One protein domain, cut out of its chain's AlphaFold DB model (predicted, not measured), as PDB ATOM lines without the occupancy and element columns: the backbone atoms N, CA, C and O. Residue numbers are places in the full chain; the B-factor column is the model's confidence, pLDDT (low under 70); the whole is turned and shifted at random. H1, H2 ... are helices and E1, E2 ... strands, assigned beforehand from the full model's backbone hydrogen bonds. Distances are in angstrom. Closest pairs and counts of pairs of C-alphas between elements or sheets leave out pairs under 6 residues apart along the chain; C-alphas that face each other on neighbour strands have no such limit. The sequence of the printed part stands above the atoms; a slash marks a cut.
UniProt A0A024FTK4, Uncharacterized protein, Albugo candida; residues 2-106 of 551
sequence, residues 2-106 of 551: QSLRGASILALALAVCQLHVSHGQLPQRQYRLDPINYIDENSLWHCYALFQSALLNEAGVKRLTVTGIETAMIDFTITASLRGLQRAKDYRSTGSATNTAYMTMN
ATOM      1  N   GLN A   2     185.839 159.631 181.130       49.84
ATOM      2  CA  GLN A   2     184.755 158.928 181.850       49.84
ATOM      3  C   GLN A   2     183.359 159.047 181.194       49.84
ATOM      4  O   GLN A   2     182.592 158.092 181.257       49.84
ATOM      5  N   SER A   3     183.040 160.151 180.499       57.44
ATOM      6  CA  SER A   3     181.726 160.314 179.847       57.44
ATOM      7  C   SER A   3     181.522 159.421 178.616       57.44
ATOM      8  O   SER A   3     180.400 158.991 178.363       57.44
ATOM      9  N   LEU A   4     182.596 159.081 177.890       50.31
ATOM     10  CA  LEU A   4     182.517 158.201 176.717       50.31
ATOM     11  C   LEU A   4     182.109 156.776 177.115       50.31
ATOM     12  O   LEU A   4     181.264 156.171 176.469       50.31
ATOM     13  N   ARG A   5     182.652 156.266 178.230       60.56
ATOM     14  CA  ARG A   5     182.295 154.936 178.750       60.56
ATOM     15  C   ARG A   5     180.830 154.858 179.178       60.56
ATOM     16  O   ARG A   5     180.181 153.857 178.903       60.56
ATOM     17  N   GLY A   6     180.302 155.913 179.807       64.25
ATOM     18  CA  GLY A   6     178.892 155.973 180.202       64.25
ATOM     19  C   GLY A   6     177.938 155.931 179.004       64.25
ATOM     20  O   GLY A   6     176.957 155.191 179.029       64.25
ATOM     21  N   ALA A   7     178.264 156.658 177.931       57.69
ATOM     22  CA  ALA A   7     177.477 156.655 176.700       57.69
ATOM     23  C   ALA A   7     177.489 155.284 175.999       57.69
ATOM     24  O   ALA A   7     176.429 154.796 175.613       57.69
ATOM     25  N   SER A   8     178.651 154.626 175.902       50.91
ATOM     26  CA  SER A   8     178.756 153.294 175.289       50.91
ATOM     27  C   SER A   8     178.013 152.215 176.085       50.91
ATOM     28  O   SER A   8     177.357 151.368 175.487       50.91
ATOM     29  N   ILE A   9     178.062 152.260 177.424       64.38
ATOM     30  CA  ILE A   9     177.329 151.314 178.285       64.38
ATOM     31  C   ILE A   9     175.817 151.515 178.150       64.38
ATOM     32  O   ILE A   9     175.085 150.538 178.005       64.38
ATOM     33  N   LEU A  10     175.340 152.765 178.158       62.94
ATOM     34  CA  LEU A  10     173.915 153.062 177.997       62.94
ATOM     35  C   LEU A  10     173.408 152.639 176.613       62.94
ATOM     36  O   LEU A  10     172.335 152.055 176.504       62.94
ATOM     37  N   ALA A  11     174.187 152.892 175.564       59.25
ATOM     38  CA  ALA A  11     173.835 152.469 174.219       59.25
ATOM     39  C   ALA A  11     173.794 150.943 174.069       59.25
ATOM     40  O   ALA A  11     172.855 150.421 173.472       59.25
ATOM     41  N   LEU A  12     174.761 150.227 174.655       56.06
ATOM     42  CA  LEU A  12     174.757 148.766 174.688       56.06
ATOM     43  C   LEU A  12     173.544 148.237 175.462       56.06
ATOM     44  O   LEU A  12     172.869 147.330 174.990       56.06
ATOM     45  N   ALA A  13     173.218 148.831 176.614       64.62
ATOM     46  CA  ALA A  13     172.047 148.448 177.399       64.62
ATOM     47  C   ALA A  13     170.734 148.687 176.636       64.62
ATOM     48  O   ALA A  13     169.849 147.838 176.680       64.62
ATOM     49  N   LEU A  14     170.612 149.797 175.900       59.66
ATOM     50  CA  LEU A  14     169.446 150.087 175.060       59.66
ATOM     51  C   LEU A  14     169.342 149.129 173.864       59.66
ATOM     52  O   LEU A  14     168.246 148.640 173.590       59.66
ATOM     53  N   ALA A  15     170.459 148.817 173.203       54.97
ATOM     54  CA  ALA A  15     170.507 147.836 172.120       54.97
ATOM     55  C   ALA A  15     170.114 146.434 172.617       54.97
ATOM     56  O   ALA A  15     169.221 145.806 172.053       54.97
ATOM     57  N   VAL A  16     170.684 145.987 173.744       55.59
ATOM     58  CA  VAL A  16     170.335 144.709 174.385       55.59
ATOM     59  C   VAL A  16     168.873 144.698 174.815       55.59
ATOM     60  O   VAL A  16     168.175 143.742 174.504       55.59
ATOM     61  N   CYS A  17     168.365 145.757 175.454       56.00
ATOM     62  CA  CYS A  17     166.953 145.841 175.834       56.00
ATOM     63  C   CYS A  17     166.030 145.772 174.613       56.00
ATOM     64  O   CYS A  17     164.983 145.148 174.698       56.00
ATOM     65  N   GLN A  18     166.390 146.354 173.468       52.31
ATOM     66  CA  GLN A  18     165.561 146.277 172.259       52.31
ATOM     67  C   GLN A  18     165.662 144.950 171.512       52.31
ATOM     68  O   GLN A  18     164.647 144.462 171.005       52.31
ATOM     69  N   LEU A  19     166.839 144.328 171.484       51.47
ATOM     70  CA  LEU A  19     166.989 142.935 171.062       51.47
ATOM     71  C   LEU A  19     166.108 142.029 171.931       51.47
ATOM     72  O   LEU A  19     165.374 141.192 171.408       51.47
ATOM     73  N   HIS A  20     166.091 142.285 173.240       52.31
ATOM     74  CA  HIS A  20     165.261 141.565 174.195       52.31
ATOM     75  C   HIS A  20     163.767 141.886 174.061       52.31
ATOM     76  O   HIS A  20     162.951 141.004 174.280       52.31
ATOM     77  N   VAL A  21     163.386 143.112 173.681       50.41
ATOM     78  CA  VAL A  21     161.979 143.513 173.480       50.41
ATOM     79  C   VAL A  21     161.438 142.961 172.166       50.41
ATOM     80  O   VAL A  21     160.318 142.460 172.132       50.41
ATOM     81  N   SER A  22     162.231 142.982 171.092       49.72
ATOM     82  CA  SER A  22     161.819 142.413 169.807       49.72
ATOM     83  C   SER A  22     161.891 140.886 169.769       49.72
ATOM     84  O   SER A  22     161.326 140.309 168.851       49.72
ATOM     85  N   HIS A  23     162.548 140.214 170.728       56.62
ATOM     86  CA  HIS A  23     162.716 138.749 170.761       56.62
ATOM     87  C   HIS A  23     163.227 138.170 169.427       56.62
ATOM     88  O   HIS A  23     162.861 137.069 169.030       56.62
ATOM     89  N   GLY A  24     164.012 138.942 168.666       63.25
ATOM     90  CA  GLY A  24     164.444 138.541 167.325       63.25
ATOM     91  C   GLY A  24     163.349 138.568 166.247       63.25
ATOM     92  O   GLY A  24     163.670 138.342 165.076       63.25
ATOM     93  N   GLN A  25     162.107 138.942 166.573       70.81
ATOM     94  CA  GLN A  25     161.006 139.050 165.619       70.81
ATOM     95  C   GLN A  25     161.363 140.019 164.489       70.81
ATOM     96  O   GLN A  25     162.010 141.060 164.667       70.81
ATOM     97  N   LEU A  26     161.001 139.625 163.274       80.94
ATOM     98  CA  LEU A  26     161.159 140.455 162.092       80.94
ATOM     99  C   LEU A  26     159.947 141.382 161.969       80.94
ATOM    100  O   LEU A  26     158.825 140.937 162.214       80.94
ATOM    101  N   PRO A  27     160.144 142.655 161.585       84.25
ATOM    102  CA  PRO A  27     159.026 143.550 161.356       84.25
ATOM    103  C   PRO A  27     158.110 142.996 160.259       84.25
ATOM    104  O   PRO A  27     158.562 142.458 159.242       84.25
ATOM    105  N   GLN A  28     156.812 143.160 160.491       88.94
ATOM    106  CA  GLN A  28     155.747 142.749 159.590       88.94
ATOM    107  C   GLN A  28     155.062 143.982 159.011       88.94
ATOM    108  O   GLN A  28     154.929 144.997 159.696       88.94
ATOM    109  N   ARG A  29     154.638 143.912 157.750       89.19
ATOM    110  CA  ARG A  29     153.847 144.965 157.106       89.19
ATOM    111  C   ARG A  29     152.800 144.380 156.184       89.19
ATOM    112  O   ARG A  29     153.108 143.479 155.409       89.19
ATOM    113  N   GLN A  30     151.603 144.949 156.233       90.62
ATOM    114  CA  GLN A  30     150.509 144.578 155.347       90.62
ATOM    115  C   GLN A  30     150.570 145.344 154.029       90.62
ATOM    116  O   GLN A  30     150.799 146.559 153.979       90.62
ATOM    117  N   TYR A  31     150.328 144.603 152.962       90.56
ATOM    118  CA  TYR A  31     150.248 145.071 151.597       90.56
ATOM    119  C   TYR A  31     148.975 144.539 150.961       90.56
ATOM    120  O   TYR A  31     148.418 143.529 151.381       90.56
ATOM    121  N   ARG A  32     148.557 145.235 149.916       90.00
ATOM    122  CA  ARG A  32     147.448 144.873 149.059       90.00
ATOM    123  C   ARG A  32     147.931 144.860 147.624       90.00
ATOM    124  O   ARG A  32     148.663 145.752 147.202       90.00
ATOM    125  N   LEU A  33     147.558 143.841 146.870       88.88
ATOM    126  CA  LEU A  33     147.749 143.795 145.431       88.88
ATOM    127  C   LEU A  33     146.435 144.180 144.758       88.88
ATOM    128  O   LEU A  33     145.481 143.403 144.770       88.88
ATOM    129  N   ASP A  34     146.418 145.374 144.174       84.50
ATOM    130  CA  ASP A  34     145.278 145.932 143.458       84.50
ATOM    131  C   ASP A  34     145.498 145.802 141.940       84.50
ATOM    132  O   ASP A  34     146.549 146.200 141.422       84.50
ATOM    133  N   PRO A  35     144.532 145.290 141.171       82.62
ATOM    134  CA  PRO A  35     144.634 145.227 139.730       82.62
ATOM    135  C   PRO A  35     144.416 146.612 139.116       82.62
ATOM    136  O   PRO A  35     143.634 147.430 139.599       82.62
ATOM    137  N   ILE A  36     145.115 146.890 138.017       74.00
ATOM    138  CA  ILE A  36     145.030 148.184 137.320       74.00
ATOM    139  C   ILE A  36     143.692 148.328 136.581       74.00
ATOM    140  O   ILE A  36     143.149 149.428 136.491       74.00
ATOM    141  N   ASN A  37     143.175 147.220 136.053       79.75
ATOM    142  CA  ASN A  37     141.900 147.117 135.349       79.75
ATOM    143  C   ASN A  37     141.092 145.954 135.934       79.75
ATOM    144  O   ASN A  37     141.601 145.210 136.767       79.75
ATOM    145  N   TYR A  38     139.858 145.755 135.464       76.19
ATOM    146  CA  TYR A  38     139.133 144.514 135.734       76.19
ATOM    147  C   TYR A  38     139.893 143.351 135.084       76.19
ATOM    148  O   TYR A  38     139.784 143.122 133.880       76.19
ATOM    149  N   ILE A  39     140.736 142.683 135.867       78.75
ATOM    150  CA  ILE A  39     141.406 141.449 135.474       78.75
ATOM    151  C   ILE A  39     140.641 140.286 136.082       78.75
ATOM    152  O   ILE A  39     140.062 140.407 137.163       78.75
ATOM    153  N   ASP A  40     140.622 139.164 135.377       86.31
ATOM    154  CA  ASP A  40     140.115 137.936 135.961       86.31
ATOM    155  C   ASP A  40     141.026 137.475 137.109       86.31
ATOM    156  O   ASP A  40     142.215 137.803 137.178       86.31
ATOM    157  N   GLU A  41     140.460 136.684 138.013       83.00
ATOM    158  CA  GLU A  41     141.155 136.207 139.207       83.00
ATOM    159  C   GLU A  41     142.433 135.411 138.874       83.00
ATOM    160  O   GLU A  41     143.426 135.518 139.595       83.00
ATOM    161  N   ASN A  42     142.481 134.690 137.744       84.06
ATOM    162  CA  ASN A  42     143.683 133.947 137.349       84.06
ATOM    163  C   ASN A  42     144.843 134.894 137.032       84.06
ATOM    164  O   ASN A  42     145.981 134.653 137.441       84.06
ATOM    165  N   SER A  43     144.550 135.981 136.315       84.69
ATOM    166  CA  SER A  43     145.522 137.033 136.032       84.69
ATOM    167  C   SER A  43     146.028 137.675 137.328       84.69
ATOM    168  O   SER A  43     147.225 137.933 137.445       84.69
ATOM    169  N   LEU A  44     145.162 137.872 138.329       87.00
ATOM    170  CA  LEU A  44     145.561 138.409 139.637       87.00
ATOM    171  C   LEU A  44     146.526 137.469 140.379       87.00
ATOM    172  O   LEU A  44     147.573 137.922 140.844       87.00
ATOM    173  N   TRP A  45     146.234 136.167 140.425       88.50
ATOM    174  CA  TRP A  45     147.129 135.166 141.022       88.50
ATOM    175  C   TRP A  45     148.452 135.032 140.280       88.50
ATOM    176  O   TRP A  45     149.498 134.886 140.909       88.50
ATOM    177  N   HIS A  46     148.427 135.130 138.952       86.00
ATOM    178  CA  HIS A  46     149.643 135.166 138.151       86.00
ATOM    179  C   HIS A  46     150.522 136.368 138.519       86.00
ATOM    180  O   HIS A  46     151.714 136.207 138.779       86.00
ATOM    181  N   CYS A  47     149.925 137.562 138.617       85.81
ATOM    182  CA  CYS A  47     150.635 138.758 139.070       85.81
ATOM    183  C   CYS A  47     151.215 138.545 140.467       85.81
ATOM    184  O   CYS A  47     152.394 138.812 140.695       85.81
ATOM    185  N   TYR A  48     150.409 138.026 141.395       90.12
ATOM    186  CA  TYR A  48     150.849 137.774 142.760       90.12
ATOM    187  C   TYR A  48     152.008 136.775 142.827       90.12
ATOM    188  O   TYR A  48     152.969 137.033 143.539       90.12
ATOM    189  N   ALA A  49     151.992 135.693 142.048       89.56
ATOM    190  CA  ALA A  49     153.086 134.722 141.995       89.56
ATOM    191  C   ALA A  49     154.416 135.344 141.528       89.56
ATOM    192  O   ALA A  49     155.485 135.041 142.073       89.56
ATOM    193  N   LEU A  50     154.356 136.250 140.544       85.88
ATOM    194  CA  LEU A  50     155.519 137.013 140.082       85.88
ATOM    195  C   LEU A  50     156.013 137.984 141.160       85.88
ATOM    196  O   LEU A  50     157.213 138.032 141.441       85.88
ATOM    197  N   PHE A  51     155.096 138.713 141.803       87.00
ATOM    198  CA  PHE A  51     155.419 139.602 142.921       87.00
ATOM    199  C   PHE A  51     156.048 138.838 144.083       87.00
ATOM    200  O   PHE A  51     157.093 139.238 144.586       87.00
ATOM    201  N   GLN A  52     155.446 137.724 144.486       91.19
ATOM    202  CA  GLN A  52     155.921 136.880 145.569       91.19
ATOM    203  C   GLN A  52     157.341 136.382 145.294       91.19
ATOM    204  O   GLN A  52     158.213 136.513 146.152       91.19
ATOM    205  N   SER A  53     157.591 135.882 144.082       88.44
ATOM    206  CA  SER A  53     158.915 135.391 143.699       88.44
ATOM    207  C   SER A  53     159.970 136.482 143.773       88.44
ATOM    208  O   SER A  53     161.036 136.279 144.348       88.44
ATOM    209  N   ALA A  54     159.657 137.669 143.268       84.62
ATOM    210  CA  ALA A  54     160.575 138.785 143.355       84.62
ATOM    211  C   ALA A  54     160.815 139.266 144.792       84.62
ATOM    212  O   ALA A  54     161.940 139.584 145.177       84.62
ATOM    213  N   LEU A  55     159.767 139.314 145.612       87.69
ATOM    214  CA  LEU A  55     159.877 139.726 147.005       87.69
ATOM    215  C   LEU A  55     160.761 138.752 147.802       87.69
ATOM    216  O   LEU A  55     161.667 139.196 148.511       87.69
ATOM    217  N   LEU A  56     160.551 137.443 147.655       86.75
ATOM    218  CA  LEU A  56     161.337 136.420 148.353       86.75
ATOM    219  C   LEU A  56     162.781 136.349 147.845       86.75
ATOM    220  O   LEU A  56     163.707 136.329 148.658       86.75
ATOM    221  N   ASN A  57     162.982 136.358 146.526       81.75
ATOM    222  CA  ASN A  57     164.293 136.075 145.934       81.75
ATOM    223  C   ASN A  57     165.172 137.324 145.802       81.75
ATOM    224  O   ASN A  57     166.389 137.234 145.950       81.75
ATOM    225  N   GLU A  58     164.579 138.494 145.547       79.38
ATOM    226  CA  GLU A  58     165.326 139.717 145.213       79.38
ATOM    227  C   GLU A  58     165.253 140.757 146.330       79.38
ATOM    228  O   GLU A  58     166.263 141.350 146.715       79.38
ATOM    229  N   ALA A  59     164.062 140.975 146.897       82.12
ATOM    230  CA  ALA A  59     163.925 141.877 148.038       82.12
ATOM    231  C   ALA A  59     164.408 141.232 149.350       82.12
ATOM    232  O   ALA A  59     164.583 141.935 150.352       82.12
ATOM    233  N   GLY A  60     164.684 139.922 149.351       79.94
ATOM    234  CA  GLY A  60     165.064 139.138 150.528       79.94
ATOM    235  C   GLY A  60     164.021 139.243 151.635       79.94
ATOM    236  O   GLY A  60     164.355 139.427 152.808       79.94
ATOM    237  N   VAL A  61     162.748 139.210 151.241       88.00
ATOM    238  CA  VAL A  61     161.641 139.000 152.165       88.00
ATOM    239  C   VAL A  61     161.777 137.606 152.764       88.00
ATOM    240  O   VAL A  61     162.086 136.645 152.063       88.00
ATOM    241  N   LYS A  62     161.571 137.495 154.078       86.44
ATOM    242  CA  LYS A  62     161.717 136.220 154.782       86.44
ATOM    243  C   LYS A  62     160.474 135.354 154.614       86.44
ATOM    244  O   LYS A  62     160.605 134.158 154.356       86.44
ATOM    245  N   ARG A  63     159.296 135.964 154.784       90.06
ATOM    246  CA  ARG A  63     157.987 135.307 154.696       90.06
ATOM    247  C   ARG A  63     156.955 136.205 154.023       90.06
ATOM    248  O   ARG A  63     156.998 137.429 154.169       90.06
ATOM    249  N   LEU A  64     156.031 135.563 153.319       92.06
ATOM    250  CA  LEU A  64     154.851 136.160 152.708       92.06
ATOM    251  C   LEU A  64     153.649 135.328 153.116       92.06
ATOM    252  O   LEU A  64     153.650 134.114 152.939       92.06
ATOM    253  N   THR A  65     152.632 135.978 153.662       89.88
ATOM    254  CA  THR A  65     151.417 135.297 154.105       89.88
ATOM    255  C   THR A  65     150.212 136.021 153.554       89.88
ATOM    256  O   THR A  65     150.040 137.206 153.825       89.88
ATOM    257  N   VAL A  66     149.371 135.318 152.800       91.75
ATOM    258  CA  VAL A  66     148.106 135.881 152.322       91.75
ATOM    259  C   VAL A  66     147.152 136.019 153.509       91.75
ATOM    260  O   VAL A  66     146.867 135.047 154.205       91.75
ATOM    261  N   THR A  67     146.671 137.236 153.749       90.44
ATOM    262  CA  THR A  67     145.784 137.584 154.871       90.44
ATOM    263  C   THR A  67     144.356 137.890 154.433       90.44
ATOM    264  O   THR A  67     143.446 137.787 155.248       90.44
ATOM    265  N   GLY A  68     144.136 138.239 153.164       89.56
ATOM    266  CA  GLY A  68     142.809 138.496 152.599       89.56
ATOM    267  C   GLY A  68     142.774 138.176 151.107       89.56
ATOM    268  O   GLY A  68     143.742 138.435 150.396       89.56
ATOM    269  N   ILE A  69     141.670 137.606 150.625       84.81
ATOM    270  CA  ILE A  69     141.412 137.441 149.189       84.81
ATOM    271  C   ILE A  69     140.003 137.960 148.924       84.81
ATOM    272  O   ILE A  69     139.016 137.362 149.354       84.81
ATOM    273  N   GLU A  70     139.917 139.067 148.200       85.75
ATOM    274  CA  GLU A  70     138.668 139.604 147.674       85.75
ATOM    275  C   GLU A  70     138.593 139.321 146.167       85.75
ATOM    276  O   GLU A  70     139.598 139.013 145.532       85.75
ATOM    277  N   THR A  71     137.410 139.448 145.557       78.44
ATOM    278  CA  THR A  71     137.169 139.126 144.129       78.44
ATOM    279  C   THR A  71     138.121 139.798 143.137       78.44
ATOM    280  O   THR A  71     138.204 139.364 141.993       78.44
ATOM    281  N   ALA A  72     138.803 140.862 143.547       84.88
ATOM    282  CA  ALA A  72     139.764 141.568 142.721       84.88
ATOM    283  C   ALA A  72     140.974 142.062 143.523       84.88
ATOM    284  O   ALA A  72     141.638 142.970 143.054       84.88
ATOM    285  N   MET A  73     141.252 141.556 144.730       89.75
ATOM    286  CA  MET A  73     142.375 142.050 145.546       89.75
ATOM    287  C   MET A  73     142.985 140.919 146.372       89.75
ATOM    288  O   MET A  73     142.270 140.032 146.839       89.75
ATOM    289  N   ILE A  74     144.302 140.967 146.575       90.88
ATOM    290  CA  ILE A  74     145.010 140.060 147.490       90.88
ATOM    291  C   ILE A  74     145.673 140.905 148.572       90.88
ATOM    292  O   ILE A  74     146.588 141.671 148.281       90.88
ATOM    293  N   ASP A  75     145.231 140.748 149.814       92.31
ATOM    294  CA  ASP A  75     145.901 141.295 150.989       92.31
ATOM    295  C   ASP A  75     146.910 140.274 151.515       92.31
ATOM    296  O   ASP A  75     146.609 139.084 151.646       92.31
ATOM    297  N   PHE A  76     148.118 140.728 151.829       92.44
ATOM    298  CA  PHE A  76     149.184 139.874 152.332       92.44
ATOM    299  C   PHE A  76     150.123 140.621 153.276       92.44
ATOM    300  O   PHE A  76     150.334 141.829 153.173       92.44
ATOM    301  N   THR A  77     150.742 139.880 154.187       91.44
ATOM    302  CA  THR A  77     151.754 140.385 155.112       91.44
ATOM    303  C   THR A  77     153.143 139.979 154.637       91.44
ATOM    304  O   THR A  77     153.407 138.810 154.357       91.44
ATOM    305  N   ILE A  78     154.045 140.957 154.576       91.94
ATOM    306  CA  ILE A  78     155.481 140.764 154.386       91.94
ATOM    307  C   ILE A  78     156.151 140.751 155.754       91.94
ATOM    308  O   ILE A  78     156.073 141.741 156.481       91.94
ATOM    309  N   THR A  79     156.899 139.691 156.043       89.31
ATOM    310  CA  THR A  79     157.810 139.616 157.191       89.31
ATOM    311  C   THR A  79     159.241 139.634 156.669       89.31
ATOM    312  O   THR A  79     159.650 138.744 155.918       89.31
ATOM    313  N   ALA A  80     160.022 140.652 157.023       86.38
ATOM    314  CA  ALA A  80     161.386 140.813 156.513       86.38
ATOM    315  C   ALA A  80     162.245 141.651 157.466       86.38
ATOM    316  O   ALA A  80     161.729 142.223 158.417       86.38
ATOM    317  N   SER A  81     163.555 141.769 157.220       79.38
ATOM    318  CA  SER A  81     164.349 142.796 157.914       79.38
ATOM    319  C   SER A  81     163.860 144.200 157.528       79.38
ATOM    320  O   SER A  81     163.175 144.365 156.517       79.38
ATOM    321  N   LEU A  82     164.250 145.237 158.279       74.44
ATOM    322  CA  LEU A  82     163.956 146.630 157.900       74.44
ATOM    323  C   LEU A  82     164.400 146.923 156.462       74.44
ATOM    324  O   LEU A  82     163.676 147.553 155.690       74.44
ATOM    325  N   ARG A  83     165.559 146.387 156.071       74.19
ATOM    326  CA  ARG A  83     166.060 146.483 154.705       74.19
ATOM    327  C   ARG A  83     165.243 145.674 153.711       74.19
ATOM    328  O   ARG A  83     164.974 146.180 152.628       74.19
ATOM    329  N   GLY A  84     164.826 144.456 154.051       80.19
ATOM    330  CA  GLY A  84     163.937 143.664 153.201       80.19
ATOM    331  C   GLY A  84     162.601 144.367 152.950       80.19
ATOM    332  O   GLY A  84     162.149 144.434 151.811       80.19
ATOM    333  N   LEU A  85     162.032 145.013 153.973       82.31
ATOM    334  CA  LEU A  85     160.848 145.869 153.836       82.31
ATOM    335  C   LEU A  85     161.120 147.100 152.967       82.31
ATOM    336  O   LEU A  85     160.287 147.457 152.136       82.31
ATOM    337  N   GLN A  86     162.287 147.734 153.113       77.25
ATOM    338  CA  GLN A  86     162.683 148.840 152.244       77.25
ATOM    339  C   GLN A  86     162.866 148.381 150.791       77.25
ATOM    340  O   GLN A  86     162.444 149.091 149.888       77.25
ATOM    341  N   ARG A  87     163.433 147.196 150.543       78.25
ATOM    342  CA  ARG A  87     163.565 146.629 149.193       78.25
ATOM    343  C   ARG A  87     162.221 146.215 148.615       78.25
ATOM    344  O   ARG A  87     161.995 146.470 147.443       78.25
ATOM    345  N   ALA A  88     161.312 145.654 149.410       82.19
ATOM    346  CA  ALA A  88     159.939 145.376 148.986       82.19
ATOM    347  C   ALA A  88     159.227 146.673 148.572       82.19
ATOM    348  O   ALA A  88     158.601 146.752 147.513       82.19
ATOM    349  N   LYS A  89     159.418 147.731 149.369       77.69
ATOM    350  CA  LYS A  89     158.979 149.088 149.050       77.69
ATOM    351  C   LYS A  89     159.631 149.586 147.745       77.69
ATOM    352  O   LYS A  89     158.931 150.058 146.856       77.69
ATOM    353  N   ASP A  90     160.938 149.414 147.567       70.06
ATOM    354  CA  ASP A  90     161.646 149.809 146.344       70.06
ATOM    355  C   ASP A  90     161.205 148.960 145.127       70.06
ATOM    356  O   ASP A  90     161.108 149.493 144.024       70.06
ATOM    357  N   TYR A  91     160.832 147.689 145.303       67.81
ATOM    358  CA  TYR A  91     160.333 146.800 144.246       67.81
ATOM    359  C   TYR A  91     158.973 147.245 143.693       67.81
ATOM    360  O   TYR A  91     158.687 147.075 142.510       67.81
ATOM    361  N   ARG A  92     158.151 147.917 144.510       62.12
ATOM    362  CA  ARG A  92     156.960 148.629 144.016       62.12
ATOM    363  C   ARG A  92     157.348 149.696 142.998       62.12
ATOM    364  O   ARG A  92     156.718 149.807 141.949       62.12
ATOM    365  N   SER A  93     158.410 150.453 143.283       50.22
ATOM    366  CA  SER A  93     158.915 151.436 142.324       50.22
ATOM    367  C   SER A  93     159.386 150.727 141.054       50.22
ATOM    368  O   SER A  93     159.045 151.200 139.975       50.22
ATOM    369  N   THR A  94     160.049 149.565 141.224       50.72
ATOM    370  CA  THR A  94     160.483 148.476 140.319       50.72
ATOM    371  C   THR A  94     159.713 148.242 139.026       50.72
ATOM    372  O   THR A  94     160.305 148.080 137.960       50.72
ATOM    373  N   GLY A  95     158.377 148.285 139.081       49.06
ATOM    374  CA  GLY A  95     157.488 148.007 137.937       49.06
ATOM    375  C   GLY A  95     157.699 146.641 137.265       49.06
ATOM    376  O   GLY A  95     157.091 146.362 136.242       49.06
ATOM    377  N   SER A  96     158.569 145.800 137.821       51.28
ATOM    378  CA  SER A  96     159.100 144.600 137.174       51.28
ATOM    379  C   SER A  96     158.127 143.418 137.225       51.28
ATOM    380  O   SER A  96     158.282 142.467 136.468       51.28
ATOM    381  N   ALA A  97     157.100 143.461 138.077       51.84
ATOM    382  CA  ALA A  97     156.231 142.307 138.303       51.84
ATOM    383  C   ALA A  97     154.824 142.409 137.703       51.84
ATOM    384  O   ALA A  97     153.991 141.607 138.098       51.84
ATOM    385  N   THR A  98     154.575 143.325 136.750       55.59
ATOM    386  CA  THR A  98     153.540 143.274 135.679       55.59
ATOM    387  C   THR A  98     152.877 144.636 135.430       55.59
ATOM    388  O   THR A  98     152.606 145.400 136.352       55.59
ATOM    389  N   ASN A  99     152.515 144.916 134.172       61.62
ATOM    390  CA  ASN A  99     151.682 146.069 133.792       61.62
ATOM    391  C   ASN A  99     150.206 145.929 134.229       61.62
ATOM    392  O   ASN A  99     149.365 146.720 133.797       61.62
ATOM    393  N   THR A 100     149.864 144.914 135.028       60.38
ATOM    394  CA  THR A 100     148.480 144.495 135.306       60.38
ATOM    395  C   THR A 100     148.044 144.687 136.756       60.38
ATOM    396  O   THR A 100     146.844 144.830 136.984       60.38
ATOM    397  N   ALA A 101     148.965 144.773 137.721       67.88
ATOM    398  CA  ALA A 101     148.633 145.031 139.124       67.88
ATOM    399  C   ALA A 101     149.663 145.939 139.809       67.88
ATOM    400  O   ALA A 101     150.844 145.940 139.463       67.88
ATOM    401  N   TYR A 102     149.217 146.717 140.794       72.88
ATOM    402  CA  TYR A 102     150.071 147.535 141.643       72.88
ATOM    403  C   TYR A 102     149.932 147.108 143.103       72.88
ATOM    404  O   TYR A 102     148.843 146.879 143.617       72.88
ATOM    405  N   MET A 103     151.069 147.012 143.783       78.00
ATOM    406  CA  MET A 103     151.109 146.750 145.215       78.00
ATOM    407  C   MET A 103     150.909 148.071 145.970       78.00
ATOM    408  O   MET A 103     151.629 149.034 145.707       78.00
ATOM    409  N   THR A 104     149.965 148.141 146.899       78.19
ATOM    410  CA  THR A 104     149.786 149.229 147.867       78.19
ATOM    411  C   THR A 104     150.182 148.752 149.258       78.19
ATOM    412  O   THR A 104     150.077 147.577 149.589       78.19
ATOM    413  N   MET A 105     150.734 149.650 150.070       79.81
ATOM    414  CA  MET A 105     151.096 149.355 151.457       79.81
ATOM    415  C   MET A 105     150.012 149.943 152.360       79.81
ATOM    416  O   MET A 105     149.720 151.133 152.243       79.81
ATOM    417  N   ASN A 106     149.449 149.143 153.266       75.19
ATOM    418  CA  ASN A 106     148.268 149.525 154.048       75.19
ATOM    419  C   ASN A 106     148.582 150.350 155.317       75.19
ATOM    420  O   ASN A 106     147.708 150.528 156.159       75.19
TER     421      ASN A 106
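What this domain is: This is residues 2 to 106 of the 551 residues of an uncharacterized protein of Albugo candida (UniProt A0A024FTK4). A strongly twisted sheet of four strands has two helices, H2 and H3, packed over one face and its other face bare, while a third and longest helix, H1, sticks out as a free arm with residues 2 to 24. The arm makes the length: the C-alphas span 67 by 23 by 20 A, but the body without it spans 36 by 23 by 18 A. The printed part has 105 residues, with three named helices and four named strands in the order H1 E1 H2 E2 E3 H3 E4; the sheet order is E2 E3 E1 E4, all antiparallel. The class is mixed, helices and strands, and the whole is loose, with a radius of gyration of the C-alphas of 18.4 A.

How they stand to each other: In the sheet, inner strand E3, residues 73 to 79, is antiparallel to inner strand E1, residues 28 to 35, at 155 degrees, with N 31 and O 76 2.8 A apart. Edge strand E2, residues 63 to 70, forms a hairpin with E3, with N 65 and O 77 3.0 A apart. Edge strand E4, residues 101 to 105, is antiparallel to E1 at 150 degrees, with N 32 and O 104 2.8 A apart. H2, residues 41 to 57, is on the sheet at a height of 7.8 A, over E1 and, only just, over E3, where 3 of its C-alphas fall; its closest C-alphas to E4 are those of Cys 47 and Ala 101, 6.6 A. It runs slantwise to the strands, at 36 degrees to E1 on the local plane. H3, residues 82 to 94, is on the sheet at a height of 8.9 A, over E3, and runs along the strands, at 14 degrees to E3 on the local plane; its closest C-alphas to E4 are those of Arg 92 and Met 103, 6.3 A. H2 and H3 are close but not clearly touching, the closest C-alphas being those of Leu 55 and Ala 88, 6.0 A, at a steep tilt of 48 degrees, opposite ways. The two layers are the sheet and these helices on one face. E1, H2, E2 and E3, H3, E4 are split strand-helix-strand units, two strands running the same way with another strand between them, each with a right-handed crossover. H1, residues 2 to 22, is not on the sheet and is apart from H2 and H3. In H1 and H2 every O i to N i+4 pair is within hydrogen-bond range; in H3, 8 of 9 are.

Where its parts are: H1 begins at C-alpha 2 (184.755, 158.928, 181.850) and is 30.7 A long. E1 measures 22.9 A, H2 24.1 A, E2 21.0 A, E3 19.5 A and H3 18.0 A. E4, 13.3 A, ends at C-alpha 105 (151.096, 149.355, 151.457).

The domain as a whole: The two C-alphas farthest apart are those of Gln 2 and Asp 40, 67.4 A. The printed part has no cut, and no link is long. Mean pLDDT of the printed part is 75.4, with residues 2 to 24 and 91 to 101 under 70.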